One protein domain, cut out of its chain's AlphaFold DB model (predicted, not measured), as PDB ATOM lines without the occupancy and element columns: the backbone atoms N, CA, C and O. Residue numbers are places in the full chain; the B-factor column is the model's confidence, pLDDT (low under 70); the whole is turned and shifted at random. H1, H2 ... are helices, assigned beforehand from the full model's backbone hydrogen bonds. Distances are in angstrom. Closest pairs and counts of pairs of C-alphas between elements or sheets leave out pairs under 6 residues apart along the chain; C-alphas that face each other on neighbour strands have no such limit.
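This is residues 87 to 192 of the 193 residues of an uncharacterized protein of Verrucomicrobia bacterium TMED175 (UniProt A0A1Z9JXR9). H7 and H1 run side by side as a pair, and H4, in the middle, is set across both near their first residues. On the side of H4 away from that pair, H6 meets it with residues 167 to 171 while H5 runs the opposite way beside H6, and short H3 and H2 lie at the last residues of H1. The printed part has 106 residues, with seven named helices in the order H1 to H7 and no named strand, an all-helix domain whose touching helices are mostly crossed. It is compact and rounded, with a radius of gyration of the C-alphas of 13.2 A and spans of 35 by 33 by 21 A.

H7, residues 178 to 192, touches H1, residues 91 to 103, at a shallow tilt of 30 degrees, the same way; their closest C-alphas, of Cys 181 and Thr 92, are 5.9 A apart. H4, residues 134 to 144, touches H1 about perpendicular at 80 degrees, closest at the C-alphas of Thr 136 and Phe 95, 5.3 A. H7 touches H4 too, with its residues 178 to 182 alone, about perpendicular at 88 degrees, closest at the C-alphas of Lys 182 and Leu 143, 7.0 A. H6, residues 160 to 171, touches H4 with residues 167 to 171 alone, at 83 degrees, closest at the C-alphas of Gly 171 and Val 138, 5.5 A. H5, residues 147 to 153, is close to H6 but not clearly touching, at a shallow tilt of 7 degrees, opposite ways; the closest C-alphas, of Val 147 and Arg 164, are 7.2 A apart. H3, residues 122 to 128, only just touches H1, with 3 pairs of C-alphas within 8 A, the closest those of Leu 123 and Leu 102, 6.9 A. H2, residues 109 to 112, touches H1 only at the corner, and only just, with 3 such pairs, the closest Ile 112 and Leu 102, 6.9 A. H6 and H7 are apart. Every O i to N i+4 pair is within hydrogen-bond range in H1, H3, H4, H6 and H7; in H5 2 of 3 are, and H2 is too short for such a pair.

H7 is 21.1 A long and ends at C-alpha 192 (26.402, 268.216, 0.512). H1, 18.3 A, begins at C-alpha 91 (45.638, 269.541, 8.737). H6 is 16.0 A and H4 15.3 A.

The C-alphas farthest apart, of Gln 89 and Thr 117, are 38.1 A apart. The printed part has no cut and no long link. No printed residue has a pLDDT under 70.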
ATOM      1  N   ASN A  87      50.286 264.831  10.522       91.94
ATOM      2  CA  ASN A  87      48.903 265.307  10.530       91.94
ATOM      3  C   ASN A  87      48.827 266.838  10.487       91.94
ATOM      4  O   ASN A  87      48.005 267.391   9.760       91.94
ATOM      5  N   LYS A  88      49.732 267.530  11.189       92.00
ATOM      6  CA  LYS A  88      49.825 268.996  11.187       92.00
ATOM      7  C   LYS A  88      50.139 269.575   9.801       92.00
ATOM      8  O   LYS A  88      49.645 270.652   9.475       92.00
ATOM      9  N   GLN A  89      50.911 268.873   8.967       91.81
ATOM     10  CA  GLN A  89      51.222 269.310   7.595       91.81
ATOM     11  C   GLN A  89      50.006 269.223   6.658       91.81
ATOM     12  O   GLN A  89      49.843 270.075   5.785       91.81
ATOM     13  N   SER A  90      49.120 268.250   6.881       94.19
ATOM     14  CA  SER A  90      47.915 268.009   6.071       94.19
ATOM     15  C   SER A  90      46.620 268.383   6.797       94.19
ATOM     16  O   SER A  90      45.551 267.860   6.488       94.19
ATOM     17  N   LEU A  91      46.694 269.309   7.755       96.31
ATOM     18  CA  LEU A  91      45.638 269.541   8.737       96.31
ATOM     19  C   LEU A  91      44.279 269.888   8.116       96.31
ATOM     20  O   LEU A  91      43.270 269.280   8.458       96.31
ATOM     21  N   THR A  92      44.243 270.845   7.183       97.44
ATOM     22  CA  THR A  92      42.991 271.234   6.513       97.44
ATOM     23  C   THR A  92      42.423 270.095   5.677       97.44
ATOM     24  O   THR A  92      41.213 269.929   5.643       97.44
ATOM     25  N   TYR A  93      43.275 269.319   5.006       97.75
ATOM     26  CA  TYR A  93      42.821 268.180   4.212       97.75
ATOM     27  C   TYR A  93      42.181 267.120   5.114       97.75
ATOM     28  O   TYR A  93      41.027 266.769   4.900       97.75
ATOM     29  N   ASN A  94      42.880 266.713   6.180       98.12
ATOM     30  CA  ASN A  94      42.380 265.739   7.152       98.12
ATOM     31  C   ASN A  94      41.069 266.206   7.798       98.12
ATOM     32  O   ASN A  94      40.126 265.433   7.898       98.12
ATOM     33  N   PHE A  95      40.989 267.488   8.169       98.62
ATOM     34  CA  PHE A  95      39.765 268.085   8.694       98.62
ATOM     35  C   PHE A  95      38.592 267.930   7.719       98.62
ATOM     36  O   PHE A  95      37.519 267.490   8.115       98.62
ATOM     37  N   ILE A  96      38.782 268.249   6.438       98.56
ATOM     38  CA  ILE A  96      37.714 268.127   5.438       98.56
ATOM     39  C   ILE A  96      37.344 266.664   5.182       98.56
ATOM     40  O   ILE A  96      36.159 266.369   5.069       98.56
ATOM     41  N   THR A  97      38.309 265.742   5.175       98.56
ATOM     42  CA  THR A  97      38.034 264.299   5.101       98.56
ATOM     43  C   THR A  97      37.184 263.817   6.280       98.56
ATOM     44  O   THR A  97      36.184 263.132   6.065       98.56
ATOM     45  N   ASP A  98      37.530 264.216   7.508       98.69
ATOM     46  CA  ASP A  98      36.746 263.905   8.709       98.69
ATOM     47  C   ASP A  98      35.320 264.476   8.597       98.69
ATOM     48  O   ASP A  98      34.348 263.796   8.920       98.69
ATOM     49  N   MET A  99      35.171 265.704   8.088       98.69
ATOM     50  CA  MET A  99      33.857 266.325   7.891       98.69
ATOM     51  C   MET A  99      33.009 265.599   6.844       98.69
ATOM     52  O   MET A  99      31.825 265.384   7.086       98.69
ATOM     53  N   SER A 100      33.593 265.169   5.719       98.38
ATOM     54  CA  SER A 100      32.881 264.374   4.709       98.38
ATOM     55  C   SER A 100      32.347 263.061   5.294       98.38
ATOM     56  O   SER A 100      31.213 262.681   5.005       98.38
ATOM     57  N   LEU A 101      33.124 262.393   6.157       98.44
ATOM     58  CA  LEU A 101      32.686 261.183   6.863       98.44
ATOM     59  C   LEU A 101      31.519 261.457   7.824       98.44
ATOM     60  O   LEU A 101      30.634 260.617   7.981       98.44
ATOM     61  N   LEU A 102      31.525 262.602   8.507       98.44
ATOM     62  CA  LEU A 102      30.421 262.987   9.387       98.44
ATOM     63  C   LEU A 102      29.162 263.298   8.577       98.44
ATOM     64  O   LEU A 102      28.081 262.849   8.951       98.44
ATOM     65  N   PHE A 103      29.296 264.015   7.458       98.19
ATOM     66  CA  PHE A 103      28.159 264.423   6.632       98.19
ATOM     67  C   PHE A 103      27.436 263.241   5.990       98.19
ATOM     68  O   PHE A 103      26.220 263.286   5.852       98.19
ATOM     69  N   SER A 104      28.133 262.140   5.699       97.25
ATOM     70  CA  SER A 104      27.485 260.924   5.189       97.25
ATOM     71  C   SER A 104      26.567 260.224   6.207       97.25
ATOM     72  O   SER A 104      25.968 259.204   5.876       97.25
ATOM     73  N   GLN A 105      26.505 260.700   7.456       96.44
ATOM     74  CA  GLN A 105      25.715 260.118   8.550       96.44
ATOM     75  C   GLN A 105      24.533 261.006   8.973       96.44
ATOM     76  O   GLN A 105      23.833 260.659   9.923       96.44
ATOM     77  N   ILE A 106      24.334 262.156   8.323       95.81
ATOM     78  CA  ILE A 106      23.360 263.177   8.729       95.81
ATOM     79  C   ILE A 106      22.618 263.773   7.528       95.81
ATOM     80  O   ILE A 106      23.066 263.651   6.392       95.81
ATOM     81  N   SER A 107      21.490 264.437   7.789       95.38
ATOM     82  CA  SER A 107      20.677 265.105   6.760       95.38
ATOM     83  C   SER A 107      20.810 266.625   6.786       95.38
ATOM     84  O   SER A 107      20.637 267.262   5.750       95.38
ATOM     85  N   HIS A 108      21.150 267.210   7.935       95.44
ATOM     86  CA  HIS A 108      21.430 268.635   8.071       95.44
ATOM     87  C   HIS A 108      22.729 268.854   8.836       95.44
ATOM     88  O   HIS A 108      23.014 268.143   9.794       95.44
ATOM     89  N   PHE A 109      23.501 269.877   8.456       95.25
ATOM     90  CA  PHE A 109      24.789 270.182   9.088       95.25
ATOM     91  C   PHE A 109      24.724 270.213  10.624       95.25
ATOM     92  O   PHE A 109      25.594 269.645  11.283       95.25
ATOM     93  N   ASP A 110      23.688 270.833  11.191       94.00
ATOM     94  CA  ASP A 110      23.546 270.985  12.642       94.00
ATOM     95  C   ASP A 110      23.357 269.646  13.378       94.00
ATOM     96  O   ASP A 110      23.702 269.542  14.560       94.00
ATOM     97  N   ASP A 111      22.916 268.592  12.682       94.62
ATOM     98  CA  ASP A 111      22.720 267.257  13.256       94.62
ATOM     99  C   ASP A 111      24.028 266.635  13.759       94.62
ATOM    100  O   ASP A 111      23.992 265.771  14.637       94.62
ATOM    101  N   ILE A 112      25.200 267.092  13.284       96.19
ATOM    102  CA  ILE A 112      26.483 266.603  13.818       96.19
ATOM    103  C   ILE A 112      26.647 266.916  15.311       96.19
ATOM    104  O   ILE A 112      27.349 266.183  16.016       96.19
ATOM    105  N   PHE A 113      26.011 267.995  15.784       95.31
ATOM    106  CA  PHE A 113      26.078 268.471  17.166       95.31
ATOM    107  C   PHE A 113      24.865 268.076  18.004       95.31
ATOM    108  O   PHE A 113      24.935 268.181  19.230       95.31
ATOM    109  N   SER A 114      23.774 267.658  17.364       90.81
ATOM    110  CA  SER A 114      22.502 267.365  18.019       90.81
ATOM    111  C   SER A 114      22.586 266.118  18.894       90.81
ATOM    112  O   SER A 114      23.034 265.055  18.457       90.81
ATOM    113  N   LEU A 115      22.108 266.241  20.131       85.56
ATOM    114  CA  LEU A 115      21.857 265.094  20.992       85.56
ATOM    115  C   LEU A 115      20.491 264.515  20.640       85.56
ATOM    116  O   LEU A 115      19.490 265.229  20.623       85.56
ATOM    117  N   GLN A 116      20.457 263.213  20.394       78.12
ATOM    118  CA  GLN A 116      19.217 262.448  20.449       78.12
ATOM    119  C   GLN A 116      19.082 261.899  21.869       78.12
ATOM    120  O   GLN A 116      20.094 261.601  22.506       78.12
ATOM    121  N   THR A 117      17.860 261.775  22.385       73.25
ATOM    122  CA  THR A 117      17.614 261.333  23.766       73.25
ATOM    123  C   THR A 117      18.405 260.063  24.099       73.25
ATOM    124  O   THR A 117      18.261 259.038  23.434       73.25
ATOM    125  N   GLY A 118      19.262 260.145  25.123       71.50
ATOM    126  CA  GLY A 118      20.104 259.033  25.575       71.50
ATOM    127  C   GLY A 118      21.288 258.686  24.662       71.50
ATOM    128  O   GLY A 118      21.863 257.610  24.813       71.50
ATOM    129  N   GLN A 119      21.659 259.544  23.705       84.38
ATOM    130  CA  GLN A 119      22.745 259.273  22.765       84.38
ATOM    131  C   GLN A 119      23.703 260.453  22.589       84.38
ATOM    132  O   GLN A 119      23.297 261.604  22.442       84.38
ATOM    133  N   HIS A 120      24.997 260.137  22.479       93.81
ATOM    134  CA  HIS A 120      26.013 261.112  22.082       93.81
ATOM    135  C   HIS A 120      25.762 261.671  20.670       93.81
ATOM    136  O   HIS A 120      25.328 260.917  19.786       93.81
ATOM    137  N   PRO A 121      26.114 262.947  20.418       95.94
ATOM    138  CA  PRO A 121      26.112 263.529  19.079       95.94
ATOM    139  C   PRO A 121      26.985 262.745  18.100       95.94
ATOM    140  O   PRO A 121      27.976 262.123  18.500       95.94
ATOM    141  N   VAL A 122      26.667 262.813  16.802       97.12
ATOM    142  CA  VAL A 122      27.426 262.120  15.739       97.12
ATOM    143  C   VAL A 122      28.909 262.482  15.794       97.12
ATOM    144  O   VAL A 122      29.762 261.597  15.675       97.12
ATOM    145  N   LEU A 123      29.221 263.756  16.048       98.06
ATOM    146  CA  LEU A 123      30.592 264.225  16.211       98.06
ATOM    147  C   LEU A 123      31.311 263.504  17.368       98.06
ATOM    148  O   LEU A 123      32.393 262.949  17.169       98.06
ATOM    149  N   LEU A 124      30.697 263.444  18.556       97.69
ATOM    150  CA  LEU A 124      31.296 262.793  19.726       97.69
ATOM    151  C   LEU A 124      31.424 261.277  19.530       97.69
ATOM    152  O   LEU A 124      32.477 260.717  19.820       97.69
ATOM    153  N   LYS A 125      30.408 260.613  18.965       96.94
ATOM    154  CA  LYS A 125      30.454 259.171  18.659       96.94
ATOM    155  C   LYS A 125      31.630 258.818  17.752       96.94
ATOM    156  O   LYS A 125      32.376 257.886  18.043       96.94
ATOM    157  N   ASN A 126      31.812 259.563  16.662       98.31
ATOM    158  CA  ASN A 126      32.905 259.312  15.724       98.31
ATOM    159  C   ASN A 126      34.272 259.627  16.350       98.31
ATOM    160  O   ASN A 126      35.236 258.911  16.078       98.31
ATOM    161  N   PHE A 127      34.357 260.633  17.225       98.38
ATOM    162  CA  PHE A 127      35.583 260.924  17.967       98.38
ATOM    163  C   PHE A 127      35.948 259.799  18.946       98.38
ATOM    164  O   PHE A 127      37.070 259.295  18.913       98.38
ATOM    165  N   LEU A 128      34.989 259.326  19.748       97.06
ATOM    166  CA  LEU A 128      35.183 258.204  20.678       97.06
ATOM    167  C   LEU A 128      35.554 256.907  19.943       97.06
ATOM    168  O   LEU A 128      36.401 256.145  20.406       97.06
ATOM    169  N   ALA A 129      34.977 256.690  18.758       97.62
ATOM    170  CA  ALA A 129      35.310 255.576  17.875       97.62
ATOM    171  C   ALA A 129      36.642 255.754  17.115       97.62
ATOM    172  O   ALA A 129      36.990 254.893  16.308       97.62
ATOM    173  N   LYS A 130      37.381 256.853  17.344       97.00
ATOM    174  CA  LYS A 130      38.640 257.207  16.660       97.00
ATOM    175  C   LYS A 130      38.518 257.273  15.131       97.00
ATOM    176  O   LYS A 130      39.486 257.018  14.419       97.00
ATOM    177  N   ARG A 131      37.325 257.601  14.628       98.06
ATOM    178  CA  ARG A 131      37.041 257.777  13.194       98.06
ATOM    179  C   ARG A 131      37.373 259.177  12.692       98.06
ATOM    180  O   ARG A 131      37.577 259.347  11.499       98.06
ATOM    181  N   ILE A 132      37.421 260.147  13.602       98.25
ATOM    182  CA  ILE A 132      37.858 261.517  13.335       98.25
ATOM    183  C   ILE A 132      38.943 261.923  14.328       98.25
ATOM    184  O   ILE A 132      39.075 261.349  15.415       98.25
ATOM    185  N   SER A 133      39.718 262.928  13.949       97.62
ATOM    186  CA  SER A 133      40.865 263.407  14.711       97.62
ATOM    187  C   SER A 133      40.492 264.350  15.862       97.62
ATOM    188  O   SER A 133      39.459 265.026  15.858       97.62
ATOM    189  N   LEU A 134      41.389 264.448  16.850       98.38
ATOM    190  CA  LEU A 134      41.307 265.460  17.909       98.38
ATOM    191  C   LEU A 134      41.414 266.876  17.320       98.38
ATOM    192  O   LEU A 134      40.748 267.804  17.777       98.38
ATOM    193  N   GLU A 135      42.224 267.040  16.280       98.38
ATOM    194  CA  GLU A 135      42.359 268.277  15.522       98.38
ATOM    195  C   GLU A 135      41.020 268.746  14.948       98.38
ATOM    196  O   GLU A 135      40.692 269.922  15.087       98.38
ATOM    197  N   THR A 136      40.214 267.844  14.380       98.56
ATOM    198  CA  THR A 136      38.860 268.162  13.900       98.56
ATOM    199  C   THR A 136      37.975 268.684  15.030       98.56
ATOM    200  O   THR A 136      37.327 269.723  14.870       98.56
ATOM    201  N   MET A 137      38.016 268.047  16.204       98.69
ATOM    202  CA  MET A 137      37.279 268.513  17.385       98.69
ATOM    203  C   MET A 137      37.696 269.933  17.798       98.69
ATOM    204  O   MET A 137      36.833 270.764  18.089       98.69
ATOM    205  N   VAL A 138      39.001 270.235  17.789       98.69
ATOM    206  CA  VAL A 138      39.540 271.567  18.115       98.69
ATOM    207  C   VAL A 138      39.188 272.609  17.054       98.69
ATOM    208  O   VAL A 138      38.819 273.733  17.401       98.69
ATOM    209  N   ILE A 139      39.294 272.269  15.768       98.75
ATOM    210  CA  ILE A 139      38.983 273.184  14.663       98.75
ATOM    211  C   ILE A 139      37.505 273.570  14.714       98.75
ATOM    212  O   ILE A 139      37.186 274.760  14.696       98.75
ATOM    213  N   LEU A 140      36.600 272.596  14.862       98.62
ATOM    214  CA  LEU A 140      35.171 272.868  15.032       98.62
ATOM    215  C   LEU A 140      34.903 273.700  16.286       98.62
ATOM    216  O   LEU A 140      34.105 274.634  16.232       98.62
ATOM    217  N   GLN A 141      35.607 273.434  17.390       98.44
ATOM    218  CA  GLN A 141      35.445 274.215  18.614       98.44
ATOM    219  C   GLN A 141      35.869 275.671  18.389       98.44
ATOM    220  O   GLN A 141      35.159 276.593  18.783       98.44
ATOM    221  N   GLY A 142      36.984 275.906  17.698       98.00
ATOM    222  CA  GLY A 142      37.433 277.256  17.374       98.00
ATOM    223  C   GLY A 142      36.531 277.985  16.374       98.00
ATOM    224  O   GLY A 142      36.465 279.217  16.407       98.00
ATOM    225  N   LEU A 143      35.842 277.265  15.484       98.00
ATOM    226  CA  LEU A 143      34.936 277.844  14.490       98.00
ATOM    227  C   LEU A 143      33.523 278.103  15.027       98.00
ATOM    228  O   LEU A 143      32.934 279.119  14.660       98.00
ATOM    229  N   LEU A 144      32.997 277.209  15.868       97.06
ATOM    230  CA  LEU A 144      31.570 277.134  16.208       97.06
ATOM    231  C   LEU A 144      31.290 277.186  17.713       97.06
ATOM    232  O   LEU A 144      30.152 277.404  18.112       97.06
ATOM    233  N   ASN A 145      32.314 277.021  18.555       96.62
ATOM    234  CA  ASN A 145      32.207 277.084  20.013       96.62
ATOM    235  C   ASN A 145      31.161 276.116  20.618       96.62
ATOM    236  O   ASN A 145      30.428 276.476  21.542       96.62
ATOM    237  N   TYR A 146      31.085 274.884  20.099       97.06
ATOM    238  CA  TYR A 146      30.081 273.890  20.499       97.06
ATOM    239  C   TYR A 146      30.269 273.357  21.930       97.06
ATOM    240  O   TYR A 146      29.293 272.945  22.553       97.06
ATOM    241  N   VAL A 147      31.487 273.404  22.491       97.31
ATOM    242  CA  VAL A 147      31.787 272.857  23.831       97.31
ATOM    243  C   VAL A 147      30.882 273.458  24.905       97.31
ATOM    244  O   VAL A 147      30.379 272.728  25.745       97.31
ATOM    245  N   LYS A 148      30.597 274.768  24.856       95.56
ATOM    246  CA  LYS A 148      29.733 275.427  25.854       95.56
ATOM    247  C   LYS A 148      28.312 274.857  25.871       95.56
ATOM    248  O   LYS A 148      27.662 274.860  26.913       95.56
ATOM    249  N   ARG A 149      27.811 274.442  24.707       94.31
ATOM    250  CA  ARG A 149      26.490 273.832  24.570       94.31
ATOM    251  C   ARG A 149      26.516 272.417  25.154       94.31
ATOM    252  O   ARG A 149      25.706 272.114  26.021       94.31
ATOM    253  N   TRP A 150      27.498 271.610  24.761       96.06
ATOM    254  CA  TRP A 150      27.651 270.245  25.266       96.06
ATOM    255  C   TRP A 150      27.968 270.173  26.761       96.06
ATOM    256  O   TRP A 150      27.489 269.265  27.415       96.06
ATOM    257  N   ASP A 151      28.681 271.145  27.334       95.50
ATOM    258  CA  ASP A 151      28.899 271.224  28.788       95.50
ATOM    259  C   ASP A 151      27.585 271.260  29.584       95.50
ATOM    260  O   ASP A 151      27.564 270.814  30.723       95.50
ATOM    261  N   LYS A 152      26.502 271.782  28.993       93.94
ATOM    262  CA  LYS A 152      25.165 271.781  29.601       93.94
ATOM    263  C   LYS A 152      24.370 270.528  29.249       93.94
ATOM    264  O   LYS A 152      23.665 269.988  30.083       93.94
ATOM    265  N   GLU A 153      24.433 270.108  27.988       92.69
ATOM    266  CA  GLU A 153      23.619 268.998  27.476       92.69
ATOM    267  C   GLU A 153      24.171 267.613  27.872       92.69
ATOM    268  O   GLU A 153      23.429 266.635  27.847       92.69
ATOM    269  N   LEU A 154      25.454 267.522  28.241       94.31
ATOM    270  CA  LEU A 154      26.169 266.307  28.659       94.31
ATOM    271  C   LEU A 154      26.715 266.432  30.094       94.31
ATOM    272  O   LEU A 154      27.786 265.906  30.392       94.31
ATOM    273  N   GLU A 155      26.023 267.161  30.975       93.19
ATOM    274  CA  GLU A 155      26.474 267.389  32.359       93.19
ATOM    275  C   GLU A 155      26.644 266.074  33.145       93.19
ATOM    276  O   GLU A 155      27.651 265.892  33.826       93.19
ATOM    277  N   ASP A 156      25.718 265.126  32.965       92.25
ATOM    278  CA  ASP A 156      25.732 263.810  33.624       92.25
ATOM    279  C   ASP A 156      26.534 262.739  32.859       92.25
ATOM    280  O   ASP A 156      26.541 261.560  33.229       92.25
ATOM    281  N   ASP A 157      27.195 263.106  31.758       95.00
ATOM    282  CA  ASP A 157      27.913 262.142  30.934       95.00
ATOM    283  C   ASP A 157      29.263 261.743  31.553       95.00
ATOM    284  O   ASP A 157      30.085 262.579  31.923       95.00
ATOM    285  N   LEU A 158      29.537 260.437  31.613       95.12
ATOM    286  CA  LEU A 158      30.741 259.913  32.266       95.12
ATOM    287  C   LEU A 158      32.025 260.091  31.444       95.12
ATOM    288  O   LEU A 158      33.118 260.038  32.008       95.12
ATOM    289  N   VAL A 159      31.928 260.257  30.120       95.81
ATOM    290  CA  VAL A 159      33.100 260.317  29.228       95.81
ATOM    291  C   VAL A 159      33.373 261.725  28.711       95.81
ATOM    292  O   VAL A 159      34.521 262.053  28.397       95.81
ATOM    293  N   TRP A 160      32.353 262.575  28.620       96.56
ATOM    294  CA  TRP A 160      32.475 263.938  28.122       96.56
ATOM    295  C   TRP A 160      33.492 264.776  28.909       96.56
ATOM    296  O   TRP A 160      34.330 265.390  28.246       96.56
ATOM    297  N   PRO A 161      33.546 264.766  30.258       96.75
ATOM    298  CA  PRO A 161      34.482 265.606  31.011       96.75
ATOM    299  C   PRO A 161      35.954 265.415  30.613       96.75
ATOM    300  O   PRO A 161      36.686 266.395  30.430       96.75
ATOM    301  N   ASP A 162      36.382 264.166  30.411       96.75
ATOM    302  CA  ASP A 162      37.754 263.834  30.014       96.75
ATOM    303  C   ASP A 162      38.044 264.258  28.566       96.75
ATOM    304  O   ASP A 162      39.079 264.872  28.281       96.75
ATOM    305  N   ASN A 163      37.110 263.996  27.646       97.88
ATOM    306  CA  ASN A 163      37.252 264.357  26.234       97.88
ATOM    307  C   ASN A 163      37.223 265.875  26.029       97.88
ATOM    308  O   ASN A 163      38.065 266.430  25.323       97.88
ATOM    309  N   ARG A 164      36.310 266.566  26.711       97.75
ATOM    310  CA  ARG A 164      36.237 268.024  26.782       97.75
ATOM    311  C   ARG A 164      37.562 268.617  27.246       97.75
ATOM    312  O   ARG A 164      38.082 269.533  26.606       97.75
ATOM    313  N   ARG A 165      38.121 268.107  28.352       98.12
ATOM    314  CA  ARG A 165      39.414 268.568  28.878       98.12
ATOM    315  C   ARG A 165      40.506 268.393  27.829       98.12
ATOM    316  O   ARG A 165      41.236 269.348  27.577       98.12
ATOM    317  N   LEU A 166      40.581 267.230  27.185       98.56
ATOM    318  CA  LEU A 166      41.547 266.978  26.119       98.56
ATOM    319  C   LEU A 166      41.412 267.986  24.967       98.56
ATOM    320  O   LEU A 166      42.406 268.611  24.604       98.56
ATOM    321  N   ILE A 167      40.200 268.199  24.448       98.56
ATOM    322  CA  ILE A 167      39.923 269.137  23.346       98.56
ATOM    323  C   ILE A 167      40.361 270.557  23.714       98.56
ATOM    324  O   ILE A 167      41.105 271.194  22.969       98.56
ATOM    325  N   VAL A 168      39.941 271.055  24.880       98.12
ATOM    326  CA  VAL A 168      40.229 272.434  25.302       98.12
ATOM    327  C   VAL A 168      41.720 272.637  25.577       98.12
ATOM    328  O   VAL A 168      42.299 273.616  25.110       98.12
ATOM    329  N   LYS A 169      42.359 271.713  26.305       98.31
ATOM    330  CA  LYS A 169      43.778 271.825  26.675       98.31
ATOM    331  C   LYS A 169      44.693 271.659  25.463       98.31
ATOM    332  O   LYS A 169      45.616 272.441  25.268       98.31
ATOM    333  N   TYR A 170      44.403 270.707  24.579       98.50
ATOM    334  CA  TYR A 170      45.159 270.570  23.336       98.50
ATOM    335  C   TYR A 170      44.960 271.768  22.393       98.50
ATOM    336  O   TYR A 170      45.912 272.212  21.749       98.50
ATOM    337  N   GLY A 171      43.754 272.347  22.362       97.88
ATOM    338  CA  GLY A 171      43.437 273.505  21.528       97.88
ATOM    339  C   GLY A 171      44.331 274.725  21.758       97.88
ATOM    340  O   GLY A 171      44.561 275.485  20.820       97.88
ATOM    341  N   ALA A 172      44.919 274.872  22.951       96.38
ATOM    342  CA  ALA A 172      45.882 275.929  23.256       96.38
ATOM    343  C   ALA A 172      47.195 275.829  22.447       96.38
ATOM    344  O   ALA A 172      47.914 276.818  22.303       96.38
ATOM    345  N   PHE A 173      47.510 274.650  21.897       97.19
ATOM    346  CA  PHE A 173      48.753 274.386  21.162       97.19
ATOM    347  C   PHE A 173      48.548 274.148  19.662       97.19
ATOM    348  O   PHE A 173      49.518 274.208  18.896       97.19
ATOM    349  N   LEU A 174      47.316 273.887  19.215       96.69
ATOM    350  CA  LEU A 174      47.035 273.640  17.804       96.69
ATOM    351  C   LEU A 174      46.999 274.958  17.020       96.69
ATOM    352  O   LEU A 174      46.026 275.708  17.056       96.69
ATOM    353  N   LYS A 175      48.055 275.215  16.246       94.81
ATOM    354  CA  LYS A 175      48.088 276.311  15.267       94.81
ATOM    355  C   LYS A 175      47.513 275.838  13.936       94.81
ATOM    356  O   LYS A 175      47.989 274.847  13.386       94.81
ATOM    357  N   TYR A 176      46.538 276.569  13.400       96.75
ATOM    358  CA  TYR A 176      45.915 276.269  12.112       96.75
ATOM    359  C   TYR A 176      45.374 277.525  11.426       96.75
ATOM    360  O   TYR A 176      45.065 278.525  12.076       96.75
ATOM    361  N   ASP A 177      45.229 277.467  10.101       96.94
ATOM    362  CA  ASP A 177      44.589 278.534   9.333       96.94
ATOM    363  C   ASP A 177      43.063 278.448   9.488       96.94
ATOM    364  O   ASP A 177      42.363 277.724   8.770       96.94
ATOM    365  N   LYS A 178      42.548 279.204  10.461       97.12
ATOM    366  CA  LYS A 178      41.117 279.279  10.772       97.12
ATOM    367  C   LYS A 178      40.284 279.757   9.582       97.12
ATOM    368  O   LYS A 178      39.181 279.252   9.374       97.12
ATOM    369  N   LYS A 179      40.796 280.704   8.785       98.12
ATOM    370  CA  LYS A 179      40.081 281.240   7.617       98.12
ATOM    371  C   LYS A 179      39.964 280.166   6.542       98.12
ATOM    372  O   LYS A 179      38.864 279.936   6.044       98.12
ATOM    373  N   ARG A 180      41.061 279.473   6.231       98.06
ATOM    374  CA  ARG A 180      41.068 278.377   5.256       98.06
ATOM    375  C   ARG A 180      40.139 277.243   5.677       98.06
ATOM    376  O   ARG A 180      39.327 276.819   4.862       98.06
ATOM    377  N   CYS A 181      40.196 276.801   6.935       98.50
ATOM    378  CA  CYS A 181      39.308 275.742   7.431       98.50
ATOM    379  C   CYS A 181      37.832 276.158   7.347       98.50
ATOM    380  O   CYS A 181      37.013 275.384   6.862       98.50
ATOM    381  N   LYS A 182      37.497 277.403   7.722       98.56
ATOM    382  CA  LYS A 182      36.134 277.941   7.590       98.56
ATOM    383  C   LYS A 182      35.648 277.940   6.140       98.56
ATOM    384  O   LYS A 182      34.530 277.517   5.875       98.56
ATOM    385  N   VAL A 183      36.470 278.428   5.209       98.62
ATOM    386  CA  VAL A 183      36.110 278.500   3.782       98.62
ATOM    387  C   VAL A 183      35.866 277.105   3.211       98.62
ATOM    388  O   VAL A 183      34.861 276.896   2.541       98.62
ATOM    389  N   GLN A 184      36.753 276.150   3.498       98.56
ATOM    390  CA  GLN A 184      36.606 274.778   3.012       98.56
ATOM    391  C   GLN A 184      35.392 274.074   3.633       98.56
ATOM    392  O   GLN A 184      34.658 273.406   2.915       98.56
ATOM    393  N   LEU A 185      35.122 274.290   4.926       98.50
ATOM    394  CA  LEU A 185      33.924 273.761   5.581       98.50
ATOM    395  C   LEU A 185      32.643 274.299   4.930       98.50
ATOM    396  O   LEU A 185      31.758 273.525   4.590       98.50
ATOM    397  N   LEU A 186      32.554 275.615   4.711       98.50
ATOM    398  CA  LEU A 186      31.391 276.230   4.061       98.50
ATOM    399  C   LEU A 186      31.191 275.733   2.628       98.50
ATOM    400  O   LEU A 186      30.052 275.590   2.193       98.50
ATOM    401  N   LYS A 187      32.282 275.489   1.894       98.56
ATOM    402  CA  LYS A 187      32.221 274.889   0.559       98.56
ATOM    403  C   LYS A 187      31.628 273.479   0.633       98.56
ATOM    404  O   LYS A 187      30.650 273.220  -0.054       98.56
ATOM    405  N   LEU A 188      32.161 272.627   1.511       98.38
ATOM    406  CA  LEU A 188      31.687 271.253   1.674       98.38
ATOM    407  C   LEU A 188      30.209 271.194   2.094       98.38
ATOM    408  O   LEU A 188      29.466 270.371   1.574       98.38
ATOM    409  N   ILE A 189      29.772 272.085   2.994       97.94
ATOM    410  CA  ILE A 189      28.362 272.182   3.412       97.94
ATOM    411  C   ILE A 189      27.461 272.426   2.196       97.94
ATOM    412  O   ILE A 189      26.518 271.672   2.003       97.94
ATOM    413  N   LYS A 190      27.785 273.416   1.350       97.75
ATOM    414  CA  LYS A 190      26.997 273.756   0.147       97.75
ATOM    415  C   LYS A 190      26.970 272.661  -0.918       97.75
ATOM    416  O   LYS A 190      26.082 272.650  -1.756       97.75
ATOM    417  N   GLU A 191      28.000 271.823  -0.959       97.06
ATOM    418  CA  GLU A 191      28.088 270.708  -1.904       97.06
ATOM    419  C   GLU A 191      27.313 269.476  -1.415       97.06
ATOM    420  O   GLU A 191      27.024 268.594  -2.218       97.06
ATOM    421  N   THR A 192      26.989 269.409  -0.118       97.00
ATOM    422  CA  THR A 192      26.402 268.216   0.512       97.00
ATOM    423  C   THR A 192      24.929 268.385   0.894       97.00
ATOM    424  O   THR A 192      24.181 267.414   0.802       97.00
TER     425      THR A 192